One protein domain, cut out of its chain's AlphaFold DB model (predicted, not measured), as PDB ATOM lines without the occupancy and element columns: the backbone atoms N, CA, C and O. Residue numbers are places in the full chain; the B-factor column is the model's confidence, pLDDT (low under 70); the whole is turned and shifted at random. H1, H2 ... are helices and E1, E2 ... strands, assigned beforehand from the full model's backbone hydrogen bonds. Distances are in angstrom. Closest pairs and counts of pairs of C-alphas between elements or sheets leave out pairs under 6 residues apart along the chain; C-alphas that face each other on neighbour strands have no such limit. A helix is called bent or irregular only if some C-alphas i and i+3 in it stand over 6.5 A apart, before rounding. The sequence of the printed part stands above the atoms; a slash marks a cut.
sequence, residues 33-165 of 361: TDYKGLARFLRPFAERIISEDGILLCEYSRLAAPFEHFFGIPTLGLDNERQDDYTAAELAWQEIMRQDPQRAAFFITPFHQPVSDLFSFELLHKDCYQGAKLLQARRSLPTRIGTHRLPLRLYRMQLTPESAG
ATOM      1  N   THR A  33     177.027 256.000 226.617       61.06
ATOM      2  CA  THR A  33     177.012 254.566 226.301       61.06
ATOM      3  C   THR A  33     178.348 253.970 226.691       61.06
ATOM      4  O   THR A  33     179.353 254.105 225.996       61.06
ATOM      5  N   ASP A  34     178.351 253.407 227.887       59.59
ATOM      6  CA  ASP A  34     179.523 253.317 228.732       59.59
ATOM      7  C   ASP A  34     180.512 252.222 228.292       59.59
ATOM      8  O   ASP A  34     180.481 251.085 228.768       59.59
ATOM      9  N   TYR A  35     181.449 252.584 227.410       63.25
ATOM     10  CA  TYR A  35     182.638 251.767 227.139       63.25
ATOM     11  C   TYR A  35     183.471 251.533 228.412       63.25
ATOM     12  O   TYR A  35     184.095 250.479 228.535       63.25
ATOM     13  N   LYS A  36     183.470 252.465 229.384       67.25
ATOM     14  CA  LYS A  36     184.218 252.296 230.644       67.25
ATOM     15  C   LYS A  36     183.552 251.260 231.546       67.25
ATOM     16  O   LYS A  36     184.253 250.464 232.163       67.25
ATOM     17  N   GLY A  37     182.224 251.246 231.593       82.56
ATOM     18  CA  GLY A  37     181.429 250.256 232.315       82.56
ATOM     19  C   GLY A  37     181.635 248.847 231.766       82.56
ATOM     20  O   GLY A  37     181.938 247.939 232.536       82.56
ATOM     21  N   LEU A  38     181.560 248.677 230.439       83.94
ATOM     22  CA  LEU A  38     181.830 247.381 229.810       83.94
ATOM     23  C   LEU A  38     183.286 246.942 230.026       83.94
ATOM     24  O   LEU A  38     183.520 245.812 230.430       83.94
ATOM     25  N   ALA A  39     184.270 247.825 229.834       86.62
ATOM     26  CA  ALA A  39     185.673 247.481 230.077       86.62
ATOM     27  C   ALA A  39     185.938 247.115 231.550       86.62
ATOM     28  O   ALA A  39     186.675 246.175 231.834       86.62
ATOM     29  N   ARG A  40     185.318 247.817 232.507       89.00
ATOM     30  CA  ARG A  40     185.398 247.451 233.930       89.00
ATOM     31  C   ARG A  40     184.778 246.078 234.188       89.00
ATOM     32  O   ARG A  40     185.364 245.309 234.937       89.00
ATOM     33  N   PHE A  41     183.643 245.776 233.561       92.88
ATOM     34  CA  PHE A  41     182.991 244.471 233.659       92.88
ATOM     35  C   PHE A  41     183.829 243.336 233.058       92.88
ATOM     36  O   PHE A  41     183.882 242.257 233.627       92.88
ATOM     37  N   LEU A  42     184.513 243.570 231.935       94.81
ATOM     38  CA  LEU A  42     185.337 242.547 231.282       94.81
ATOM     39  C   LEU A  42     186.673 242.294 231.998       94.81
ATOM     40  O   LEU A  42     187.291 241.254 231.786       94.81
ATOM     41  N   ARG A  43     187.126 243.219 232.851       95.94
ATOM     42  CA  ARG A  43     188.441 243.144 233.502       95.94
ATOM     43  C   ARG A  43     188.672 241.853 234.308       95.94
ATOM     44  O   ARG A  43     189.705 241.238 234.066       95.94
ATOM     45  N   PRO A  44     187.759 241.386 235.182       96.88
ATOM     46  CA  PRO A  44     187.968 240.141 235.926       96.88
ATOM     47  C   PRO A  44     188.107 238.909 235.019       96.88
ATOM     48  O   PRO A  44     188.844 237.979 235.337       96.88
ATOM     49  N   PHE A  45     187.432 238.909 233.863       97.69
ATOM     50  CA  PHE A  45     187.579 237.863 232.851       97.69
ATOM     51  C   PHE A  45     188.956 237.929 232.183       97.69
ATOM     52  O   PHE A  45     189.619 236.908 232.031       97.69
ATOM     53  N   ALA A  46     189.403 239.132 231.813       97.50
ATOM     54  CA  ALA A  46     190.696 239.343 231.175       97.50
ATOM     55  C   ALA A  46     191.871 238.996 232.100       97.50
ATOM     56  O   ALA A  46     192.819 238.353 231.664       97.50
ATOM     57  N   GLU A  47     191.798 239.367 233.382       97.44
ATOM     58  CA  GLU A  47     192.835 239.073 234.380       97.44
ATOM     59  C   GLU A  47     193.089 237.567 234.522       97.44
ATOM     60  O   GLU A  47     194.243 237.148 234.597       97.44
ATOM     61  N   ARG A  48     192.029 236.743 234.476       96.62
ATOM     62  CA  ARG A  48     192.143 235.275 234.466       96.62
ATOM     63  C   ARG A  48     192.952 234.786 233.266       96.62
ATOM     64  O   ARG A  48     193.900 234.031 233.443       96.62
ATOM     65  N   ILE A  49     192.613 235.257 232.068       97.56
ATOM     66  CA  ILE A  49     193.264 234.832 230.822       97.56
ATOM     67  C   ILE A  49     194.732 235.283 230.793       97.56
ATOM     68  O   ILE A  49     195.617 234.494 230.474       97.56
ATOM     69  N   ILE A  50     195.004 236.534 231.183       97.06
ATOM     70  CA  ILE A  50     196.357 237.110 231.212       97.06
ATOM     71  C   ILE A  50     197.257 236.372 232.202       97.06
ATOM     72  O   ILE A  50     198.431 236.157 231.911       97.06
ATOM     73  N   SER A  51     196.723 235.971 233.362       96.56
ATOM     74  CA  SER A  51     197.514 235.282 234.390       96.56
ATOM     75  C   SER A  51     198.119 233.953 233.922       96.56
ATOM     76  O   SER A  51     199.076 233.481 234.530       96.56
ATOM     77  N   GLU A  52     197.598 233.390 232.829       95.44
ATOM     78  CA  GLU A  52     198.039 232.125 232.235       95.44
ATOM     79  C   GLU A  52     198.579 232.284 230.801       95.44
ATOM     80  O   GLU A  52     198.680 231.295 230.080       95.44
ATOM     81  N   ASP A  53     198.891 233.516 230.370       94.69
ATOM     82  CA  ASP A  53     199.321 233.840 228.992       94.69
ATOM     83  C   ASP A  53     198.385 233.261 227.905       94.69
ATOM     84  O   ASP A  53     198.786 232.719 226.866       94.69
ATOM     85  N   GLY A  54     197.082 233.330 228.190       96.12
ATOM     86  CA  GLY A  54     196.067 232.604 227.449       96.12
ATOM     87  C   GLY A  54     195.672 233.198 226.098       96.12
ATOM     88  O   GLY A  54     195.796 234.399 225.848       96.12
ATOM     89  N   ILE A  55     195.095 232.342 225.257       97.00
ATOM     90  CA  ILE A  55     194.362 232.716 224.037       97.00
ATOM     91  C   ILE A  55     192.861 232.526 224.224       97.00
ATOM     92  O   ILE A  55     192.423 231.671 224.997       97.00
ATOM     93  N   LEU A  56     192.063 233.307 223.497       97.31
ATOM     94  CA  LEU A  56     190.620 233.362 223.709       97.31
ATOM     95  C   LEU A  56     189.816 233.092 222.433       97.31
ATOM     96  O   LEU A  56     189.898 233.845 221.465       97.31
ATOM     97  N   LEU A  57     188.954 232.080 222.476       96.12
ATOM     98  CA  LEU A  57     187.868 231.886 221.522       96.12
ATOM     99  C   LEU A  57     186.609 232.601 222.040       96.12
ATOM    100  O   LEU A  57     186.055 232.250 223.082       96.12
ATOM    101  N   CYS A  58     186.154 233.629 221.326       93.88
ATOM    102  CA  CYS A  58     184.979 234.422 221.686       93.88
ATOM    103  C   CYS A  58     183.776 234.039 220.832       93.88
ATOM    104  O   CYS A  58     183.746 234.372 219.652       93.88
ATOM    105  N   GLU A  59     182.729 233.460 221.424       90.44
ATOM    106  CA  GLU A  59     181.519 233.107 220.664       90.44
ATOM    107  C   GLU A  59     180.739 234.333 220.164       90.44
ATOM    108  O   GLU A  59     179.996 234.266 219.189       90.44
ATOM    109  N   TYR A  60     180.909 235.472 220.834       86.94
ATOM    110  CA  TYR A  60     180.285 236.732 220.457       86.94
ATOM    111  C   TYR A  60     181.353 237.714 219.978       86.94
ATOM    112  O   TYR A  60     182.014 238.367 220.789       86.94
ATOM    113  N   SER A  61     181.497 237.846 218.658       82.75
ATOM    114  CA  SER A  61     182.505 238.692 217.992       82.75
ATOM    115  C   SER A  61     182.590 240.122 218.539       82.75
ATOM    116  O   SER A  61     183.674 240.692 218.645       82.75
ATOM    117  N   ARG A  62     181.462 240.702 218.974       83.88
ATOM    118  CA  ARG A  62     181.426 242.054 219.558       83.88
ATOM    119  C   ARG A  62     182.188 242.179 220.885       83.88
ATOM    120  O   ARG A  62     182.494 243.300 221.285       83.88
ATOM    121  N   LEU A  63     182.479 241.068 221.566       87.31
ATOM    122  CA  LEU A  63     183.320 241.031 222.768       87.31
ATOM    123  C   LEU A  63     184.795 240.775 222.461       87.31
ATOM    124  O   LEU A  63     185.629 241.183 223.265       87.31
ATOM    125  N   ALA A  64     185.123 240.179 221.311       90.88
ATOM    126  CA  ALA A  64     186.506 239.892 220.928       90.88
ATOM    127  C   ALA A  64     187.350 241.176 220.860       90.88
ATOM    128  O   ALA A  64     188.398 241.269 221.493       90.88
ATOM    129  N   ALA A  65     186.831 242.219 220.200       88.00
ATOM    130  CA  ALA A  65     187.550 243.483 220.030       88.00
ATOM    131  C   ALA A  65     187.948 244.161 221.364       88.00
ATOM    132  O   ALA A  65     189.101 244.565 221.497       88.00
ATOM    133  N   PRO A  66     187.068 244.283 222.381       90.00
ATOM    134  CA  PRO A  66     187.486 244.720 223.713       90.00
ATOM    135  C   PRO A  66     188.587 243.862 224.354       90.00
ATOM    136  O   PRO A  66     189.488 244.426 224.972       90.00
ATOM    137  N   PHE A  67     188.533 242.530 224.220       94.25
ATOM    138  CA  PHE A  67     189.564 241.640 224.770       94.25
ATOM    139  C   PHE A  67     190.933 241.859 224.130       94.25
ATOM    140  O   PHE A  67     191.933 241.997 224.836       94.25
ATOM    141  N   GLU A  68     190.959 241.995 222.811       92.56
ATOM    142  CA  GLU A  68     192.188 242.233 222.067       92.56
ATOM    143  C   GLU A  68     192.736 243.648 222.295       92.56
ATOM    144  O   GLU A  68     193.889 243.823 222.684       92.56
ATOM    145  N   HIS A  69     191.910 244.683 222.127       89.69
ATOM    146  CA  HIS A  69     192.395 246.067 222.112       89.69
ATOM    147  C   HIS A  69     192.616 246.685 223.494       89.69
ATOM    148  O   HIS A  69     193.463 247.569 223.623       89.69
ATOM    149  N   PHE A  70     191.856 246.286 224.519       90.44
ATOM    150  CA  PHE A  70     192.009 246.862 225.863       90.44
ATOM    151  C   PHE A  70     192.886 246.023 226.783       90.44
ATOM    152  O   PHE A  70     193.497 246.582 227.693       90.44
ATOM    153  N   PHE A  71     192.938 244.709 226.563       94.31
ATOM    154  CA  PHE A  71     193.643 243.783 227.447       94.31
ATOM    155  C   PHE A  71     194.799 243.043 226.762       94.31
ATOM    156  O   PHE A  71     195.563 242.381 227.455       94.31
ATOM    157  N   GLY A  72     194.972 243.183 225.441       94.56
ATOM    158  CA  GLY A  72     196.088 242.579 224.709       94.56
ATOM    159  C   GLY A  72     195.992 241.060 224.571       94.56
ATOM    160  O   GLY A  72     197.003 240.413 224.315       94.56
ATOM    161  N   ILE A  73     194.804 240.484 224.762       97.19
ATOM    162  CA  ILE A  73     194.589 239.037 224.681       97.19
ATOM    163  C   ILE A  73     194.425 238.651 223.207       97.19
ATOM    164  O   ILE A  73     193.549 239.209 222.543       97.19
ATOM    165  N   PRO A  74     195.205 237.694 222.674       95.56
ATOM    166  CA  PRO A  74     194.978 237.179 221.329       95.56
ATOM    167  C   PRO A  74     193.628 236.470 221.255       95.56
ATOM    168  O   PRO A  74     193.360 235.543 222.026       95.56
ATOM    169  N   THR A  75     192.770 236.920 220.340       94.38
ATOM    170  CA  THR A  75     191.388 236.443 220.253       94.38
ATOM    171  C   THR A  75     191.042 235.914 218.871       94.38
ATOM    172  O   THR A  75     191.486 236.447 217.856       94.38
ATOM    173  N   LEU A  76     190.197 234.885 218.833       92.00
ATOM    174  CA  LEU A  76     189.438 234.496 217.652       92.00
ATOM    175  C   LEU A  76     187.955 234.736 217.937       92.00
ATOM    176  O   LEU A  76     187.371 234.109 218.818       92.00
ATOM    177  N   GLY A  77     187.342 235.667 217.209       90.31
ATOM    178  CA  GLY A  77     185.909 235.940 217.309       90.31
ATOM    179  C   GLY A  77     185.096 235.052 216.370       90.31
ATOM    180  O   GLY A  77     185.331 235.055 215.165       90.31
ATOM    181  N   LEU A  78     184.100 234.355 216.909       88.81
ATOM    182  CA  LEU A  78     183.046 233.702 216.142       88.81
ATOM    183  C   LEU A  78     181.921 234.705 215.882       88.81
ATOM    184  O   LEU A  78     181.533 235.487 216.757       88.81
ATOM    185  N   ASP A  79     181.413 234.706 214.654       80.38
ATOM    186  CA  ASP A  79     180.311 235.576 214.264       80.38
ATOM    187  C   ASP A  79     178.971 234.850 214.401       80.38
ATOM    188  O   ASP A  79     178.436 234.255 213.463       80.38
ATOM    189  N   ASN A  80     178.406 234.941 215.599       73.06
ATOM    190  CA  ASN A  80     177.088 234.410 215.913       73.06
ATOM    191  C   ASN A  80     175.944 235.106 215.140       73.06
ATOM    192  O   ASN A  80     174.833 234.576 215.089       73.06
ATOM    193  N   GLU A  81     176.166 236.284 214.534       68.69
ATOM    194  CA  GLU A  81     175.144 236.946 213.708       68.69
ATOM    195  C   GLU A  81     174.998 236.279 212.338       68.69
ATOM    196  O   GLU A  81     173.901 236.294 211.772       68.69
ATOM    197  N   ARG A  82     176.071 235.656 211.830       66.62
ATOM    198  CA  ARG A  82     176.051 234.886 210.575       66.62
ATOM    199  C   ARG A  82     175.456 233.494 210.752       66.62
ATOM    200  O   ARG A  82     174.945 232.945 209.782       66.62
ATOM    201  N   GLN A  83     175.418 232.997 211.992       64.44
ATOM    202  CA  GLN A  83     174.804 231.714 212.367       64.44
ATOM    203  C   GLN A  83     175.411 230.535 211.595       64.44
ATOM    204  O   GLN A  83     174.723 229.557 211.301       64.44
ATOM    205  N   ASP A  84     176.696 230.653 211.264       68.38
ATOM    206  CA  ASP A  84     177.436 229.653 210.509       68.38
ATOM    207  C   ASP A  84     177.658 228.385 211.347       68.38
ATOM    208  O   ASP A  84     177.624 228.401 212.582       68.38
ATOM    209  N   ASP A  85     177.886 227.273 210.651       77.62
ATOM    210  CA  ASP A  85     178.383 226.041 211.255       77.62
ATOM    211  C   ASP A  85     179.804 226.278 211.791       77.62
ATOM    212  O   ASP A  85     180.714 226.627 211.033       77.62
ATOM    213  N   TYR A  86     179.992 226.104 213.101       86.62
ATOM    214  CA  TYR A  86     181.270 226.350 213.768       86.62
ATOM    215  C   TYR A  86     182.311 225.257 213.527       86.62
ATOM    216  O   TYR A  86     183.473 225.477 213.857       86.62
ATOM    217  N   THR A  87     181.965 224.150 212.863       84.94
ATOM    218  CA  THR A  87     182.861 223.000 212.656       84.94
ATOM    219  C   THR A  87     184.237 223.402 212.115       84.94
ATOM    220  O   THR A  87     185.260 222.965 212.634       84.94
ATOM    221  N   ALA A  88     184.299 224.272 211.102       86.75
ATOM    222  CA  ALA A  88     185.581 224.707 210.541       86.75
ATOM    223  C   ALA A  88     186.418 225.525 211.542       86.75
ATOM    224  O   ALA A  88     187.640 225.386 211.587       86.75
ATOM    225  N   ALA A  89     185.764 226.363 212.351       89.69
ATOM    226  CA  ALA A  89     186.424 227.155 213.380       89.69
ATOM    227  C   ALA A  89     186.888 226.281 214.550       89.69
ATOM    228  O   ALA A  89     188.002 226.463 215.032       89.69
ATOM    229  N   GLU A  90     186.082 225.301 214.966       90.50
ATOM    230  CA  GLU A  90     186.456 224.337 216.001       90.50
ATOM    231  C   GLU A  90     187.662 223.492 215.564       90.50
ATOM    232  O   GLU A  90     188.627 223.369 216.311       90.50
ATOM    233  N   LEU A  91     187.679 222.982 214.328       90.19
ATOM    234  CA  LEU A  91     188.825 222.225 213.806       90.19
ATOM    235  C   LEU A  91     190.105 223.071 213.748       90.19
ATOM    236  O   LEU A  91     191.174 222.604 214.138       90.19
ATOM    237  N   ALA A  92     190.002 224.327 213.302       91.94
ATOM    238  CA  ALA A  92     191.139 225.244 213.295       91.94
ATOM    239  C   ALA A  92     191.631 225.554 214.719       91.94
ATOM    240  O   ALA A  92     192.835 225.575 214.969       91.94
ATOM    241  N   TRP A  93     190.711 225.755 215.664       94.62
ATOM    242  CA  TRP A  93     191.050 226.028 217.059       94.62
ATOM    243  C   TRP A  93     191.698 224.827 217.749       94.62
ATOM    244  O   TRP A  93     192.686 224.982 218.465       94.62
ATOM    245  N   GLN A  94     191.202 223.618 217.475       93.69
ATOM    246  CA  GLN A  94     191.820 222.377 217.929       93.69
ATOM    247  C   GLN A  94     193.273 222.277 217.455       93.69
ATOM    248  O   GLN A  94     194.149 221.920 218.240       93.69
ATOM    249  N   GLU A  95     193.536 222.602 216.191       93.00
ATOM    250  CA  GLU A  95     194.891 222.574 215.647       93.00
ATOM    251  C   GLU A  95     195.803 223.612 216.319       93.00
ATOM    252  O   GLU A  95     196.927 223.284 216.693       93.00
ATOM    253  N   ILE A  96     195.304 224.824 216.583       92.88
ATOM    254  CA  ILE A  96     196.042 225.846 217.347       92.88
ATOM    255  C   ILE A  96     196.416 225.320 218.744       92.88
ATOM    256  O   ILE A  96     197.570 225.435 219.154       92.88
ATOM    257  N   MET A  97     195.471 224.695 219.455       94.31
ATOM    258  CA  MET A  97     195.722 224.111 220.781       94.31
ATOM    259  C   MET A  97     196.732 222.952 220.741       94.31
ATOM    260  O   MET A  97     197.468 222.749 221.704       94.31
ATOM    261  N   ARG A  98     196.791 222.186 219.641       92.56
ATOM    262  CA  ARG A  98     197.791 221.117 219.459       92.56
ATOM    263  C   ARG A  98     199.190 221.658 219.188       92.56
ATOM    264  O   ARG A  98     200.162 221.043 219.620       92.56
ATOM    265  N   GLN A  99     199.295 222.767 218.462       93.62
ATOM    266  CA  GLN A  99     200.581 223.362 218.090       93.62
ATOM    267  C   GLN A  99     201.300 224.007 219.277       93.62
ATOM    268  O   GLN A  99     202.530 224.018 219.299       93.62
ATOM    269  N   ASP A 100     200.554 224.493 220.272       91.81
ATOM    270  CA  ASP A 100     201.113 225.060 221.501       91.81
ATOM    271  C   ASP A 100     200.381 224.545 222.759       91.81
ATOM    272  O   ASP A 100     199.572 225.261 223.354       91.81
ATOM    273  N   PRO A 101     200.651 223.298 223.198       89.81
ATOM    274  CA  PRO A 101     199.940 222.680 224.322       89.81
ATOM    275  C   PRO A 101     200.209 223.337 225.680       89.81
ATOM    276  O   PRO A 101     199.491 223.073 226.644       89.81
ATOM    277  N   GLN A 102     201.283 224.127 225.794       90.94
ATOM    278  CA  GLN A 102     201.624 224.831 227.033       90.94
ATOM    279  C   GLN A 102     200.794 226.099 227.203       90.94
ATOM    280  O   GLN A 102     200.640 226.590 228.323       90.94
ATOM    281  N   ARG A 103     200.239 226.616 226.106       93.81
ATOM    282  CA  ARG A 103     199.442 227.826 226.114       93.81
ATOM    283  C   ARG A 103     198.008 227.536 226.522       93.81
ATOM    284  O   ARG A 103     197.311 226.729 225.909       93.81
ATOM    285  N   ALA A 104     197.543 228.223 227.561       96.62
ATOM    286  CA  ALA A 104     196.180 228.059 228.042       96.62
ATOM    287  C   ALA A 104     195.165 228.578 227.007       96.62
ATOM    288  O   ALA A 104     195.283 229.693 226.495       96.62
ATOM    289  N   ALA A 105     194.140 227.778 226.715       97.50
ATOM    290  CA  ALA A 105     193.053 228.156 225.822       97.50
ATOM    291  C   ALA A 105     191.766 228.394 226.610       97.50
ATOM    292  O   ALA A 105     191.423 227.646 227.530       97.50
ATOM    293  N   PHE A 106     191.035 229.433 226.225       97.88
ATOM    294  CA  PHE A 106     189.813 229.853 226.893       97.88
ATOM    295  C   PHE A 106     188.672 230.008 225.894       97.88
ATOM    296  O   PHE A 106     188.884 230.406 224.749       97.88
ATOM    297  N   PHE A 107     187.450 229.757 226.359       96.56
ATOM    298  CA  PHE A 107     186.219 230.030 225.627       96.56
ATOM    299  C   PHE A 107     185.352 230.992 226.421       96.56
ATOM    300  O   PHE A 107     185.164 230.816 227.626       96.56
ATOM    301  N   ILE A 108     184.785 231.993 225.754       96.00
ATOM    302  CA  ILE A 108     183.860 232.921 226.397       96.00
ATOM    303  C   ILE A 108     182.579 233.068 225.593       96.00
ATOM    304  O   ILE A 108     182.598 233.293 224.378       96.00
ATOM    305  N   THR A 109     181.453 232.972 226.294       92.88
ATOM    306  CA  THR A 109     180.134 233.049 225.676       92.88
ATOM    307  C   THR A 109     179.112 233.756 226.566       92.88
ATOM    308  O   THR A 109     179.099 233.556 227.788       92.88
ATOM    309  N   PRO A 110     178.244 234.605 225.987       89.69
ATOM    310  CA  PRO A 110     177.062 235.110 226.665       89.69
ATOM    311  C   PRO A 110     175.840 234.189 226.525       89.69
ATOM    312  O   PRO A 110     174.759 234.554 226.984       89.69
ATOM    313  N   PHE A 111     175.992 233.045 225.856       87.56
ATOM    314  CA  PHE A 111     174.890 232.191 225.431       87.56
ATOM    315  C   PHE A 111     174.641 231.036 226.406       87.56
ATOM    316  O   PHE A 111     174.796 231.198 227.620       87.56
ATOM    317  N   HIS A 112     174.224 229.877 225.912       79.81
ATOM    318  CA  HIS A 112     174.109 228.646 226.684       79.81
ATOM    319  C   HIS A 112     175.486 228.066 227.066       79.81
ATOM    320  O   HIS A 112     176.535 228.556 226.646       79.81
ATOM    321  N   GLN A 113     175.487 227.048 227.929       84.69
ATOM    322  CA  GLN A 113     176.711 226.322 228.266       84.69
ATOM    323  C   GLN A 113     177.221 225.575 227.023       84.69
ATOM    324  O   GLN A 113     176.439 224.843 226.421       84.69
ATOM    325  N   PRO A 114     178.495 225.747 226.633       86.94
ATOM    326  CA  PRO A 114     179.026 225.134 225.426       86.94
ATOM    327  C   PRO A 114     179.133 223.618 225.559       86.94
ATOM    328  O   PRO A 114     179.485 223.101 226.621       86.94
ATOM    329  N   VAL A 115     178.911 222.926 224.444       85.94
ATOM    330  CA  VAL A 115     179.191 221.494 224.293       85.94
ATOM    331  C   VAL A 115     179.954 221.297 222.986       85.94
ATOM    332  O   VAL A 115     179.613 221.902 221.975       85.94
ATOM    333  N   SER A 116     180.999 220.474 222.996       87.19
ATOM    334  CA  SER A 116     181.790 220.149 221.805       87.19
ATOM    335  C   SER A 116     182.287 218.709 221.894       87.19
ATOM    336  O   SER A 116     182.510 218.180 222.982       87.19
ATOM    337  N   ASP A 117     182.438 218.063 220.741       84.81
ATOM    338  CA  ASP A 117     183.069 216.752 220.598       84.81
ATOM    339  C   ASP A 117     184.603 216.858 220.562       84.81
ATOM    340  O   ASP A 117     185.300 215.855 220.705       84.81
ATOM    341  N   LEU A 118     185.138 218.075 220.418       88.94
ATOM    342  CA  LEU A 118     186.572 218.351 220.317       88.94
ATOM    343  C   LEU A 118     187.159 218.938 221.606       88.94
ATOM    344  O   LEU A 118     188.371 218.828 221.825       88.94
ATOM    345  N   PHE A 119     186.322 219.552 222.447       91.12
ATOM    346  CA  PHE A 119     186.753 220.291 223.634       91.12
ATOM    347  C   PHE A 119     185.966 219.925 224.890       91.12
ATOM    348  O   PHE A 119     184.752 219.734 224.840       91.12
ATOM    349  N   SER A 120     186.649 219.955 226.033       89.50
ATOM    350  CA  SER A 120     186.018 220.034 227.349       89.50
ATOM    351  C   SER A 120     186.069 221.469 227.881       89.50
ATOM    352  O   SER A 120     186.982 222.240 227.562       89.50
ATOM    353  N   PHE A 121     185.068 221.835 228.686       91.00
ATOM    354  CA  PHE A 121     184.882 223.193 229.196       91.00
ATOM    355  C   PHE A 121     184.758 223.194 230.722       91.00
ATOM    356  O   PHE A 121     183.757 222.745 231.276       91.00
ATOM    357  N   GLU A 122     185.741 223.768 231.410       92.62
ATOM    358  CA  GLU A 122     185.686 223.996 232.858       92.62
ATOM    359  C   GLU A 122     185.269 225.446 233.128       92.62
ATOM    360  O   GLU A 122     185.967 226.381 232.736       92.62
ATOM    361  N   LEU A 123     184.128 225.662 233.790       93.62
ATOM    362  CA  LEU A 123     183.658 227.012 234.111       93.62
ATOM    363  C   LEU A 123     184.573 227.672 235.154       93.62
ATOM    364  O   LEU A 123     184.618 227.246 236.305       93.62
ATOM    365  N   LEU A 124     185.227 228.772 234.778       95.38
ATOM    366  CA  LEU A 124     186.121 229.523 235.667       95.38
ATOM    367  C   LEU A 124     185.466 230.764 236.272       95.38
ATOM    368  O   LEU A 124     185.767 231.154 237.402       95.38
ATOM    369  N   HIS A 125     184.618 231.440 235.495       95.44
ATOM    370  CA  HIS A 125     183.992 232.682 235.929       95.44
ATOM    371  C   HIS A 125     182.652 232.916 235.234       95.44
ATOM    372  O   HIS A 125     182.489 232.624 234.050       95.44
ATOM    373  N   LYS A 126     181.696 233.479 235.972       95.25
ATOM    374  CA  LYS A 126     180.376 233.869 235.476       95.25
ATOM    375  C   LYS A 126     179.986 235.185 236.129       95.25
ATOM    376  O   LYS A 126     180.026 235.291 237.350       95.25
ATOM    377  N   ASP A 127     179.558 236.137 235.313       94.00
ATOM    378  CA  ASP A 127     179.014 237.408 235.784       94.00
ATOM    379  C   ASP A 127     177.979 237.950 234.780       94.00
ATOM    380  O   ASP A 127     177.777 237.389 233.698       94.00
ATOM    381  N   CYS A 128     177.263 239.013 235.139       92.31
ATOM    382  CA  CYS A 128     176.230 239.613 234.312       92.31
ATOM    383  C   CYS A 128     176.321 241.139 234.313       92.31
ATOM    384  O   CYS A 128     175.996 241.805 235.296       92.31
ATOM    385  N   TYR A 129     176.681 241.706 233.163       89.50
ATOM    386  CA  TYR A 129     176.671 243.148 232.979       89.50
ATOM    387  C   TYR A 129     175.238 243.663 232.901       89.50
ATOM    388  O   TYR A 129     174.413 243.128 232.154       89.50
ATOM    389  N   GLN A 130     174.968 244.745 233.624       87.94
ATOM    390  CA  GLN A 130     173.744 245.527 233.513       87.94
ATOM    391  C   GLN A 130     174.119 246.991 233.314       87.94
ATOM    392  O   GLN A 130     174.754 247.600 234.174       87.94
ATOM    393  N   GLY A 131     173.734 247.566 232.179       82.44
ATOM    394  CA  GLY A 131     174.065 248.957 231.901       82.44
ATOM    395  C   GLY A 131     173.348 249.547 230.702       82.44
ATOM    396  O   GLY A 131     172.528 248.903 230.045       82.44
ATOM    397  N   ALA A 132     173.652 250.812 230.434       76.62
ATOM    398  CA  ALA A 132     173.096 251.553 229.317       76.62
ATOM    399  C   ALA A 132     173.680 251.054 227.987       76.62
ATOM    400  O   ALA A 132     174.895 250.970 227.815       76.62
ATOM    401  N   LYS A 133     172.817 250.776 227.008       75.25
ATOM    402  CA  LYS A 133     173.209 250.424 225.639       75.25
ATOM    403  C   LYS A 133     172.569 251.369 224.645       75.25
ATOM    404  O   LYS A 133     171.362 251.612 224.676       75.25
ATOM    405  N   LEU A 134     173.384 251.835 223.704       69.94
ATOM    406  CA  LEU A 134     172.894 252.538 222.531       69.94
ATOM    407  C   LEU A 134     172.092 251.547 221.680       69.94
ATOM    408  O   LEU A 134     172.641 250.554 221.189       69.94
ATOM    409  N   LEU A 135     170.794 251.783 221.505       66.88
ATOM    410  CA  LEU A 135     169.987 250.922 220.647       66.88
ATOM    411  C   LEU A 135     170.364 251.182 219.187       66.88
ATOM    412  O   LEU A 135     170.115 252.265 218.661       66.88
ATOM    413  N   GLN A 136     170.979 250.191 218.534       66.00
ATOM    414  CA  GLN A 136     171.335 250.274 217.116       66.00
ATOM    415  C   GLN A 136     170.104 250.638 216.277       66.00
ATOM    416  O   GLN A 136     169.066 249.984 216.358       66.00
ATOM    417  N   ALA A 137     170.250 251.646 215.422       60.91
ATOM    418  CA  ALA A 137     169.268 252.002 214.414       60.91
ATOM    419  C   ALA A 137     169.882 251.748 213.031       60.91
ATOM    420  O   ALA A 137     170.869 252.368 212.652       60.91
ATOM    421  N   ARG A 138     169.324 250.792 212.277       57.75
ATOM    422  CA  ARG A 138     169.902 250.332 210.994       57.75
ATOM    423  C   ARG A 138     169.851 251.384 209.877       57.75
ATOM    424  O   ARG A 138     170.555 251.244 208.887       57.75
ATOM    425  N   ARG A 139     168.987 252.397 209.999       60.66
ATOM    426  CA  ARG A 139     168.730 253.418 208.960       60.66
ATOM    427  C   ARG A 139     168.728 254.853 209.485       60.66
ATOM    428  O   ARG A 139     168.394 255.775 208.752       60.66
ATOM    429  N   SER A 140     169.063 255.053 210.753       65.38
ATOM    430  CA  SER A 140     169.113 256.377 211.366       65.38
ATOM    431  C   SER A 140     170.171 256.397 212.453       65.38
ATOM    432  O   SER A 140     170.672 255.356 212.871       65.38
ATOM    433  N   LEU A 141     170.493 257.587 212.946       60.47
ATOM    434  CA  LEU A 141     171.282 257.680 214.162       60.47
ATOM    435  C   LEU A 141     170.483 257.078 215.331       60.47
ATOM    436  O   LEU A 141     169.261 257.267 215.392       60.47
ATOM    437  N   PRO A 142     171.139 256.348 216.244       64.69
ATOM    438  CA  PRO A 142     170.522 255.915 217.486       64.69
ATOM    439  C   PRO A 142     170.032 257.111 218.305       64.69
ATOM    440  O   PRO A 142     170.805 258.011 218.617       64.69
ATOM    441  N   THR A 143     168.752 257.117 218.668       67.81
ATOM    442  CA  THR A 143     168.129 258.194 219.461       67.81
ATOM    443  C   THR A 143     167.709 257.744 220.855       67.81
ATOM    444  O   THR A 143     167.168 258.536 221.624       67.81
ATOM    445  N   ARG A 144     167.920 256.466 221.189       68.00
ATOM    446  CA  ARG A 144     167.437 255.856 222.430       68.00
ATOM    447  C   ARG A 144     168.544 255.089 223.133       68.00
ATOM    448  O   ARG A 144     169.286 254.326 222.511       68.00
ATOM    449  N   ILE A 145     168.583 255.269 224.446       73.00
ATOM    450  CA  ILE A 145     169.368 254.464 225.370       73.00
ATOM    451  C   ILE A 145     168.411 253.435 225.963       73.00
ATOM    452  O   ILE A 145     167.373 253.796 226.514       73.00
ATOM    453  N   GLY A 146     168.733 252.160 225.787       71.81
ATOM    454  CA  GLY A 146     168.050 251.064 226.462       71.81
ATOM    455  C   GLY A 146     168.896 250.527 227.609       71.81
ATOM    456  O   GLY A 146     170.082 250.840 227.721       71.81
ATOM    457  N   THR A 147     168.302 249.663 228.421       77.31
ATOM    458  CA  THR A 147     169.049 248.826 229.363       77.31
ATOM    459  C   THR A 147     169.466 247.545 228.654       77.31
ATOM    460  O   THR A 147     168.664 246.914 227.964       77.31
ATOM    461  N   HIS A 148     170.727 247.154 228.804       80.81
ATOM    462  CA  HIS A 148     171.252 245.897 228.299       80.81
ATOM    463  C   HIS A 148     171.730 245.040 229.453       80.81
ATOM    464  O   HIS A 148     172.528 245.479 230.279       80.81
ATOM    465  N   ARG A 149     171.232 243.805 229.463       84.94
ATOM    466  CA  ARG A 149     171.738 242.726 230.291       84.94
ATOM    467  C   ARG A 149     172.571 241.805 229.404       84.94
ATOM    468  O   ARG A 149     172.089 241.393 228.349       84.94
ATOM    469  N   LEU A 150     173.797 241.518 229.822       86.50
ATOM    470  CA  LEU A 150     174.713 240.617 229.130       86.50
ATOM    471  C   LEU A 150     175.277 239.628 230.158       86.50
ATOM    472  O   LEU A 150     176.211 239.983 230.879       86.50
ATOM    473  N   PRO A 151     174.692 238.425 230.298       90.81
ATOM    474  CA  PRO A 151     175.372 237.347 231.005       90.81
ATOM    475  C   PRO A 151     176.654 236.993 230.246       90.81
ATOM    476  O   PRO A 151     176.691 237.099 229.023       90.81
ATOM    477  N   LEU A 152     177.703 236.604 230.961       93.44
ATOM    478  CA  LEU A 152     178.963 236.186 230.364       93.44
ATOM    479  C   LEU A 152     179.581 235.074 231.206       93.44
ATOM    480  O   LEU A 152     179.645 235.173 232.433       93.44
ATOM    481  N   ARG A 153     180.018 234.005 230.541       95.25
ATOM    482  CA  ARG A 153     180.676 232.853 231.157       95.25
ATOM    483  C   ARG A 153     182.012 232.617 230.469       95.25
ATOM    484  O   ARG A 153     182.069 232.615 229.240       95.25
ATOM    485  N   LEU A 154     183.056 232.428 231.266       97.31
ATOM    486  CA  LEU A 154     184.404 232.091 230.826       97.31
ATOM    487  C   LEU A 154     184.730 230.668 231.248       97.31
ATOM    488  O   LEU A 154     184.617 230.318 232.425       97.31
ATOM    489  N   TYR A 155     185.186 229.896 230.276       97.06
ATOM    490  CA  TYR A 155     185.570 228.510 230.424       97.06
ATOM    491  C   TYR A 155     187.050 228.338 230.097       97.06
ATOM    492  O   TYR A 155     187.553 228.941 229.144       97.06
ATOM    493  N   ARG A 156     187.735 227.484 230.857       96.31
ATOM    494  CA  ARG A 156     189.001 226.886 230.436       96.31
ATOM    495  C   ARG A 156     188.683 225.795 229.423       96.31
ATOM    496  O   ARG A 156     187.825 224.954 229.690       96.31
ATOM    497  N   MET A 157     189.360 225.817 228.281       94.88
ATOM    498  CA  MET A 157     189.243 224.774 227.268       94.88
ATOM    499  C   MET A 157     190.374 223.769 227.418       94.88
ATOM    500  O   MET A 157     191.531 224.144 227.618       94.88
ATOM    501  N   GLN A 158     190.050 222.497 227.241       92.88
ATOM    502  CA  GLN A 158     191.042 221.454 227.008       92.88
ATOM    503  C   GLN A 158     190.618 220.652 225.783       92.88
ATOM    504  O   GLN A 158     189.432 220.574 225.466       92.88
ATOM    505  N   LEU A 159     191.584 220.074 225.072       91.06
ATOM    506  CA  LEU A 159     191.258 219.093 224.044       91.06
ATOM    507  C   LEU A 159     190.646 217.885 224.733       91.06
ATOM    508  O   LEU A 159     191.254 217.368 225.670       91.06
ATOM    509  N   THR A 160     189.482 217.438 224.270       83.12
ATOM    510  CA  THR A 160     188.893 216.194 224.762       83.12
ATOM    511  C   THR A 160     189.873 215.060 224.456       83.12
ATOM    512  O   THR A 160     190.168 214.819 223.281       83.12
ATOM    513  N   PRO A 161     190.435 214.378 225.473       67.12
ATOM    514  CA  PRO A 161     191.243 213.191 225.239       67.12
ATOM    515  C   PRO A 161     190.399 212.155 224.500       67.12
ATOM    516  O   PRO A 161     189.223 211.998 224.823       67.12
ATOM    517  N   GLU A 162     190.996 211.383 223.588       57.47
ATOM    518  CA  GLU A 162     190.309 210.283 222.880       57.47
ATOM    519  C   GLU A 162     189.659 209.249 223.833       57.47
ATOM    520  O   GLU A 162     188.892 208.395 223.399       57.47
ATOM    521  N   SER A 163     189.947 209.328 225.138       41.00
ATOM    522  CA  SER A 163     189.530 208.400 226.190       41.00
ATOM    523  C   SER A 163     188.951 209.044 227.468       41.00
ATOM    524  O   SER A 163     188.812 208.346 228.474       41.00
ATOM    525  N   ALA A 164     188.607 210.339 227.496       42.06
ATOM    526  CA  ALA A 164     188.160 210.966 228.749       42.06
ATOM    527  C   ALA A 164     186.692 210.696 229.111       42.06
ATOM    528  O   ALA A 164     185.767 211.068 228.394       42.06
ATOM    529  N   GLY A 165     186.516 210.096 230.293       38.75
ATOM    530  CA  GLY A 165     185.265 210.048 231.044       38.75
ATOM    531  C   GLY A 165     184.906 211.376 231.732       38.75
ATOM    532  O   GLY A 165     185.677 212.331 231.755       38.75
TER     533      GLY A 165
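This is residues 33 to 165 of the 361 residues of an uncharacterized protein of Lentisphaerae bacterium (UniProt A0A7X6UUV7). What shape is this? The long hairpin E4 and E5 makes the length of a twisted five-strand sheet; short E3, E1 and E2 extend it sideways, H1 and H2 cover one face, and H3 packs by Leu 159 of E5 and Ala 105 of E3. What builds it? The printed part has 133 residues with three named helices and five named strands, H1 E1 H2 E2 H3 E3 E4 E5, class mixed; the mixed sheet runs E2 E1 E3 E5 E4. It is compact, radius of gyration of the C-alphas 15.9 A, spanning 54 by 31 by 25 A.

Where are the strands? E4, residues 119 to 134, spans 35.1 A and bends by 83 degrees at residue 131; E5, residues 145 to 159, spans 41.6 A to C-alpha 159 at (191.258, 219.093, 224.044). E3 is 105 to 109, E1 55 to 58, E2 75 to 77. Where are the helices? H1, residues 35 to 50, 20.5 A, starts at C-alpha 35 (182.638, 251.767, 227.139) and is only just irregular, C-alphas 41 and 44 being 7.0 A apart. H2 is 61 to 71, H3 87 to 99.

How do strands pair? Antiparallel E5 and E4 have N 148 and O 131 at 2.8 A, E3 and E5 N 155 and O 107 at 2.8 A; parallel E1 and E3 have N 57 and O 106 at 2.8 A, E2 and E1 N 58 and O 76 at 2.8 A. E1, H2, E2 form a strand-helix-strand unit, parallel neighbours joined through a helix; E2, H3, E3 form a split one, E1 between; both crossovers are right-handed. Where are the helices? H1 and H2, on the same face at heights over the sheet of 8.1 A and 8.5 A, touch through H1's residues 39 to 46 alone, closest C-alphas Ala 46 and Phe 71, 6.5 A. H3 is over none of the strands, only just, with 2 C-alphas on E5; every O i to N i+4 pair is within hydrogen-bond range in H3, 9 of 12 in H1, 5 of 7 in H2.

How large is it? The farthest C-alphas, Thr 143 and Ser 163, are 54.6 A apart; the printed part has no cut and no long link. Where is confidence low? pLDDT is under 70 at residues 33 to 36, 81 to 84, 134 to 144 and 161 to 165.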